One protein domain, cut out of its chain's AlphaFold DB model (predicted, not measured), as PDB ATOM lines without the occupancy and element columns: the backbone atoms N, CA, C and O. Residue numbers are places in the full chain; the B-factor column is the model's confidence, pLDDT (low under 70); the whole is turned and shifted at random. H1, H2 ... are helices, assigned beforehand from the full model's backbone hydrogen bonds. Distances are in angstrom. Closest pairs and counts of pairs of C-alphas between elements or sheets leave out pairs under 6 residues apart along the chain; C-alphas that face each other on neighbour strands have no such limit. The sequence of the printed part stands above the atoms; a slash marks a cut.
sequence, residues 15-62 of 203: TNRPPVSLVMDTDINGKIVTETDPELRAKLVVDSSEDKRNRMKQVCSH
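Overview. This is residues 15 to 62 of the 203 residues of the protein "Hydroxylamine oxidoreductase" of Candidatus Eisenbacteria bacterium (UniProt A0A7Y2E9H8). With little regular structure, this is a loop-rich body holding the short helix H1, from which residues 54 to 62, of which 54 to 60 belong to the longer helix H2, stick out as an arm. The long looped stretch 15 to 37 makes up much of the body. The printed part has 48 residues with two named helices, H1 then H2, and no named strand; the class is all helix, with 19 residues in named elements. It is loose, with a radius of gyration of the C-alphas of 12.0 A, and spans 37 by 26 by 19 A.

Arrangement. H2, residues 49 to 60, stands free from residue 54 onward. H1, residues 38 to 44, is apart from H2, and a tight link of 4 residues joins them. Every O i to N i+4 pair is within hydrogen-bond range in H1; in H2, 7 of 8 are.

Along the chain. H2 runs 16.4 A from C-alpha 49 at (1.479, 21.554, 15.142) to C-alpha 60 at (-13.174, 27.937, 18.904). H1 runs 10.0 A from C-alpha 38 at (15.264, 22.105, 10.344).

Size, cuts and confidence. The C-alphas of Asp 37 and His 62 are the two farthest apart, at 37.3 A. The printed part has no cut, and no printed residue is under 70 in pLDDT.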
ATOM      1  N   THR A  15       2.168  18.063  22.984       94.50
ATOM      2  CA  THR A  15       2.080  16.959  23.941       94.50
ATOM      3  C   THR A  15       2.628  17.391  25.296       94.50
ATOM      4  O   THR A  15       3.808  17.699  25.442       94.50
ATOM      5  N   ASN A  16       1.766  17.358  26.312       94.06
ATOM      6  CA  ASN A  16       2.135  17.605  27.713       94.06
ATOM      7  C   ASN A  16       2.422  16.301  28.474       94.06
ATOM      8  O   ASN A  16       2.483  16.286  29.700       94.06
ATOM      9  N   ARG A  17       2.544  15.174  27.763       92.50
ATOM     10  CA  ARG A  17       2.877  13.874  28.357       92.50
ATOM     11  C   ARG A  17       4.342  13.751  28.797       92.50
ATOM     12  O   ARG A  17       4.550  13.164  29.853       92.50
ATOM     13  N   PRO A  18       5.348  14.201  28.034       95.44
ATOM     14  CA  PRO A  18       6.739  14.129  28.481       95.44
ATOM     15  C   PRO A  18       7.079  15.164  29.576       95.44
ATOM     16  O   PRO A  18       6.351  16.151  29.748       95.44
ATOM     17  N   PRO A  19       8.211  14.984  30.291       96.88
ATOM     18  CA  PRO A  19       8.710  15.970  31.248       96.88
ATOM     19  C   PRO A  19       8.842  17.360  30.629       96.88
ATOM     20  O   PRO A  19       8.325  18.316  31.194       96.88
ATOM     21  N   VAL A  20       9.432  17.436  29.430       97.62
ATOM     22  CA  VAL A  20       9.515  18.636  28.583       97.62
ATOM     23  C   VAL A  20       8.475  18.501  27.476       97.62
ATOM     24  O   VAL A  20       8.564  17.555  26.694       97.62
ATOM     25  N   SER A  21       7.500  19.408  27.411       96.94
ATOM     26  CA  SER A  21       6.473  19.392  26.361       96.94
ATOM     27  C   SER A  21       7.093  19.535  24.978       96.94
ATOM     28  O   SER A  21       8.032  20.309  24.796       96.94
ATOM     29  N   LEU A  22       6.532  18.822  24.003       95.44
ATOM     30  CA  LEU A  22       6.979  18.854  22.612       95.44
ATOM     31  C   LEU A  22       5.851  19.343  21.710       95.44
ATOM     32  O   LEU A  22       4.682  19.010  21.938       95.44
ATOM     33  N   VAL A  23       6.220  20.081  20.668       95.19
ATOM     34  CA  VAL A  23       5.302  20.391  19.574       95.19
ATOM     35  C   VAL A  23       4.890  19.099  18.869       95.19
ATOM     36  O   VAL A  23       5.690  18.180  18.680       95.19
ATOM     37  N   MET A  24       3.619  19.013  18.504       95.50
ATOM     38  CA  MET A  24       3.021  17.853  17.846       95.50
ATOM     39  C   MET A  24       3.163  17.945  16.328       95.50
ATOM     40  O   MET A  24       2.173  17.871  15.608       95.50
ATOM     41  N   ASP A  25       4.387  18.092  15.832       96.38
ATOM     42  CA  ASP A  25       4.634  17.854  14.411       96.38
ATOM     43  C   ASP A  25       4.769  16.345  14.198       96.38
ATOM     44  O   ASP A  25       5.612  15.700  14.832       96.38
ATOM     45  N   THR A  26       3.920  15.772  13.346       96.62
ATOM     46  CA  THR A  26       3.820  14.317  13.183       96.62
ATOM     47  C   THR A  26       4.172  13.843  11.778       96.62
ATOM     48  O   THR A  26       3.852  14.511  10.793       96.62
ATOM     49  N   ASP A  27       4.814  12.678  11.699       96.00
ATOM     50  CA  ASP A  27       5.109  11.969  10.453       96.00
ATOM     51  C   ASP A  27       3.856  11.294   9.860       96.00
ATOM     52  O   ASP A  27       2.755  11.366  10.413       96.00
ATOM     53  N   ILE A  28       4.029  10.587   8.739       93.50
ATOM     54  CA  ILE A  28       2.950   9.849   8.059       93.50
ATOM     55  C   ILE A  28       2.274   8.779   8.936       93.50
ATOM     56  O   ILE A  28       1.147   8.376   8.663       93.50
ATOM     57  N   ASN A  29       2.945   8.321   9.995       93.19
ATOM     58  CA  ASN A  29       2.437   7.323  10.933       93.19
ATOM     59  C   ASN A  29       1.832   7.964  12.195       93.19
ATOM     60  O   ASN A  29       1.511   7.247  13.146       93.19
ATOM     61  N   GLY A  30       1.725   9.295  12.246       91.44
ATOM     62  CA  GLY A  30       1.249  10.025  13.419       91.44
ATOM     63  C   GLY A  30       2.253  10.070  14.576       91.44
ATOM     64  O   GLY A  30       1.877  10.414  15.699       91.44
ATOM     65  N   LYS A  31       3.525   9.716  14.348       93.75
ATOM     66  CA  LYS A  31       4.577   9.791  15.370       93.75
ATOM     67  C   LYS A  31       5.189  11.180  15.395       93.75
ATOM     68  O   LYS A  31       5.385  11.790  14.353       93.75
ATOM     69  N   ILE A  32       5.524  11.662  16.590       94.62
ATOM     70  CA  ILE A  32       6.194  12.954  16.755       94.62
ATOM     71  C   ILE A  32       7.558  12.897  16.069       94.62
ATOM     72  O   ILE A  32       8.370  12.021  16.371       94.62
ATOM     73  N   VAL A  33       7.816  13.852  15.181       95.62
ATOM     74  CA  VAL A  33       9.130  14.033  14.570       95.62
ATOM     75  C   VAL A  33      10.064  14.623  15.625       95.62
ATOM     76  O   VAL A  33       9.814  15.708  16.152       95.62
ATOM     77  N   THR A  34      11.145  13.914  15.950       93.12
ATOM     78  CA  THR A  34      12.159  14.355  16.929       93.12
ATOM     79  C   THR A  34      13.429  14.895  16.281       93.12
ATOM     80  O   THR A  34      14.342  15.289  16.999       93.12
ATOM     81  N   GLU A  35      13.495  14.909  14.946       94.69
ATOM     82  CA  GLU A  35      14.608  15.506  14.207       94.69
ATOM     83  C   GLU A  35      14.748  16.990  14.561       94.69
ATOM     84  O   GLU A  35      13.751  17.727  14.629       94.69
ATOM     85  N   THR A  36      15.990  17.387  14.816       91.38
ATOM     86  CA  THR A  36      16.392  18.729  15.242       91.38
ATOM     87  C   THR A  36      16.905  19.571  14.087       91.38
ATOM     88  O   THR A  36      16.778  20.793  14.145       91.38
ATOM     89  N   ASP A  37      17.463  18.945  13.047       94.50
ATOM     90  CA  ASP A  37      17.852  19.654  11.834       94.50
ATOM     91  C   ASP A  37      16.597  20.195  11.121       94.50
ATOM     92  O   ASP A  37      15.706  19.408  10.781       94.50
ATOM     93  N   PRO A  38      16.485  21.516  10.889       92.94
ATOM     94  CA  PRO A  38      15.264  22.105  10.344       92.94
ATOM     95  C   PRO A  38      14.884  21.574   8.958       92.94
ATOM     96  O   PRO A  38      13.699  21.366   8.686       92.94
ATOM     97  N   GLU A  39      15.863  21.330   8.082       94.00
ATOM     98  CA  GLU A  39      15.599  20.881   6.711       94.00
ATOM     99  C   GLU A  39      15.134  19.427   6.670       94.00
ATOM    100  O   GLU A  39      14.201  19.085   5.937       94.00
ATOM    101  N   LEU A  40      15.777  18.555   7.447       94.25
ATOM    102  CA  LEU A  40      15.372  17.159   7.571       94.25
ATOM    103  C   LEU A  40      14.032  17.042   8.293       94.25
ATOM    104  O   LEU A  40      13.162  16.298   7.839       94.25
ATOM    105  N   ARG A  41      13.820  17.827   9.354       93.81
ATOM    106  CA  ARG A  41      12.540  17.890  10.064       93.81
ATOM    107  C   ARG A  41      11.408  18.253   9.110       93.81
ATOM    108  O   ARG A  41      10.418  17.527   9.062       93.81
ATOM    109  N   ALA A  42      11.564  19.306   8.308       93.25
ATOM    110  CA  ALA A  42      10.539  19.738   7.356       93.25
ATOM    111  C   ALA A  42      10.160  18.646   6.337       93.25
ATOM    112  O   ALA A  42       9.003  18.559   5.937       93.25
ATOM    113  N   LYS A  43      11.107  17.778   5.949       95.94
ATOM    114  CA  LYS A  43      10.848  16.642   5.040       95.94
ATOM    115  C   LYS A  43      10.075  15.498   5.702       95.94
ATOM    116  O   LYS A  43       9.450  14.708   4.999       95.94
ATOM    117  N   LEU A  44      10.155  15.373   7.027       96.62
ATOM    118  CA  LEU A  44       9.521  14.297   7.795       96.62
ATOM    119  C   LEU A  44       8.124  14.670   8.303       96.62
ATOM    120  O   LEU A  44       7.296  13.785   8.512       96.62
ATOM    121  N   VAL A  45       7.869  15.959   8.531       97.12
ATOM    122  CA  VAL A  45       6.585  16.448   9.043       97.12
ATOM    123  C   VAL A  45       5.525  16.381   7.947       97.12
ATOM    124  O   VAL A  45       5.641  17.021   6.907       97.12
ATOM    125  N   VAL A  46       4.468  15.613   8.207       96.69
ATOM    126  CA  VAL A  46       3.302  15.477   7.320       96.69
ATOM    127  C   VAL A  46       2.105  16.266   7.844       96.69
ATOM    128  O   VAL A  46       1.299  16.754   7.058       96.69
ATOM    129  N   ASP A  47       1.987  16.410   9.163       95.94
ATOM    130  CA  ASP A  47       0.938  17.208   9.796       95.94
ATOM    131  C   ASP A  47       1.545  18.022  10.938       95.94
ATOM    132  O   ASP A  47       1.992  17.466  11.948       95.94
ATOM    133  N   SER A  48       1.611  19.338  10.739       96.62
ATOM    134  CA  SER A  48       2.301  20.253  11.644       96.62
ATOM    135  C   SER A  48       1.451  20.602  12.869       96.62
ATOM    136  O   SER A  48       0.217  20.562  12.857       96.62
ATOM    137  N   SER A  49       2.118  20.998  13.948       96.38
ATOM    138  CA  SER A  49       1.479  21.554  15.142       96.38
ATOM    139  C   SER A  49       0.674  22.824  14.839       96.38
ATOM    140  O   SER A  49      -0.367  23.041  15.465       96.38
ATOM    141  N   GLU A  50       1.097  23.621  13.854       96.44
ATOM    142  CA  GLU A  50       0.372  24.800  13.372       96.44
ATOM    143  C   GLU A  50      -0.916  24.414  12.628       96.44
ATOM    144  O   GLU A  50      -1.982  24.964  12.912       96.44
ATOM    145  N   ASP A  51      -0.877  23.408  11.755       96.69
ATOM    146  CA  ASP A  51      -2.079  22.915  11.075       96.69
ATOM    147  C   ASP A  51      -3.077  22.318  12.076       96.69
ATOM    148  O   ASP A  51      -4.278  22.614  12.029       96.69
ATOM    149  N   LYS A  52      -2.582  21.540  13.050       96.44
ATOM    150  CA  LYS A  52      -3.379  21.033  14.183       96.44
ATOM    151  C   LYS A  52      -4.004  22.180  14.979       96.44
ATOM    152  O   LYS A  52      -5.200  22.131  15.288       96.44
ATOM    153  N   ARG A  53      -3.234  23.237  15.268       96.88
ATOM    154  CA  ARG A  53      -3.721  24.456  15.933       96.88
ATOM    155  C   ARG A  53      -4.832  25.110  15.126       96.88
ATOM    156  O   ARG A  53      -5.878  25.413  15.691       96.88
ATOM    157  N   ASN A  54      -4.638  25.306  13.827       96.62
ATOM    158  CA  ASN A  54      -5.615  25.954  12.957       96.62
ATOM    159  C   ASN A  54      -6.929  25.164  12.906       96.62
ATOM    160  O   ASN A  54      -8.009  25.754  12.989       96.62
ATOM    161  N   ARG A  55      -6.859  23.828  12.897       95.94
ATOM    162  CA  ARG A  55      -8.050  22.971  13.028       95.94
ATOM    163  C   ARG A  55      -8.747  23.117  14.380       95.94
ATOM    164  O   ARG A  55      -9.973  23.034  14.423       95.94
ATOM    165  N   MET A  56      -8.022  23.360  15.474       96.00
ATOM    166  CA  MET A  56      -8.645  23.669  16.766       96.00
ATOM    167  C   MET A  56      -9.241  25.084  16.804       96.00
ATOM    168  O   MET A  56     -10.374  25.248  17.253       96.00
ATOM    169  N   LYS A  57      -8.552  26.094  16.254       96.69
ATOM    170  CA  LYS A  57      -9.063  27.475  16.150       96.69
ATOM    171  C   LYS A  57     -10.406  27.538  15.418       96.69
ATOM    172  O   LYS A  57     -11.279  28.302  15.821       96.69
ATOM    173  N   GLN A  58     -10.611  26.695  14.401       95.44
ATOM    174  CA  GLN A  58     -11.910  26.563  13.727       95.44
ATOM    175  C   GLN A  58     -13.030  26.145  14.691       95.44
ATOM    176  O   GLN A  58     -14.131  26.683  14.605       95.44
ATOM    177  N   VAL A  59     -12.756  25.245  15.643       94.56
ATOM    178  CA  VAL A  59     -13.732  24.861  16.676       94.56
ATOM    179  C   VAL A  59     -14.047  26.057  17.578       94.56
ATOM    180  O   VAL A  59     -15.213  26.371  17.800       94.56
ATOM    181  N   CYS A  60     -13.018  26.766  18.040       96.31
ATOM    182  CA  CYS A  60     -13.174  27.937  18.904       96.31
ATOM    183  C   CYS A  60     -13.958  29.074  18.222       96.31
ATOM    184  O   CYS A  60     -14.753  29.755  18.872       96.31
ATOM    185  N   SER A  61     -13.779  29.251  16.906       97.38
ATOM    186  CA  SER A  61     -14.425  30.308  16.110       97.38
ATOM    187  C   SER A  61     -15.945  30.179  15.991       97.38
ATOM    188  O   SER A  61     -16.607  31.121  15.562       97.38
ATOM    189  N   HIS A  62     -16.520  29.047  16.408       96.81
ATOM    190  CA  HIS A  62     -17.970  28.923  16.527       96.81
ATOM    191  C   HIS A  62     -18.558  29.834  17.615       96.81
ATOM    192  O   HIS A  62     -19.734  30.181  17.519       96.81
TER     193      HIS A  62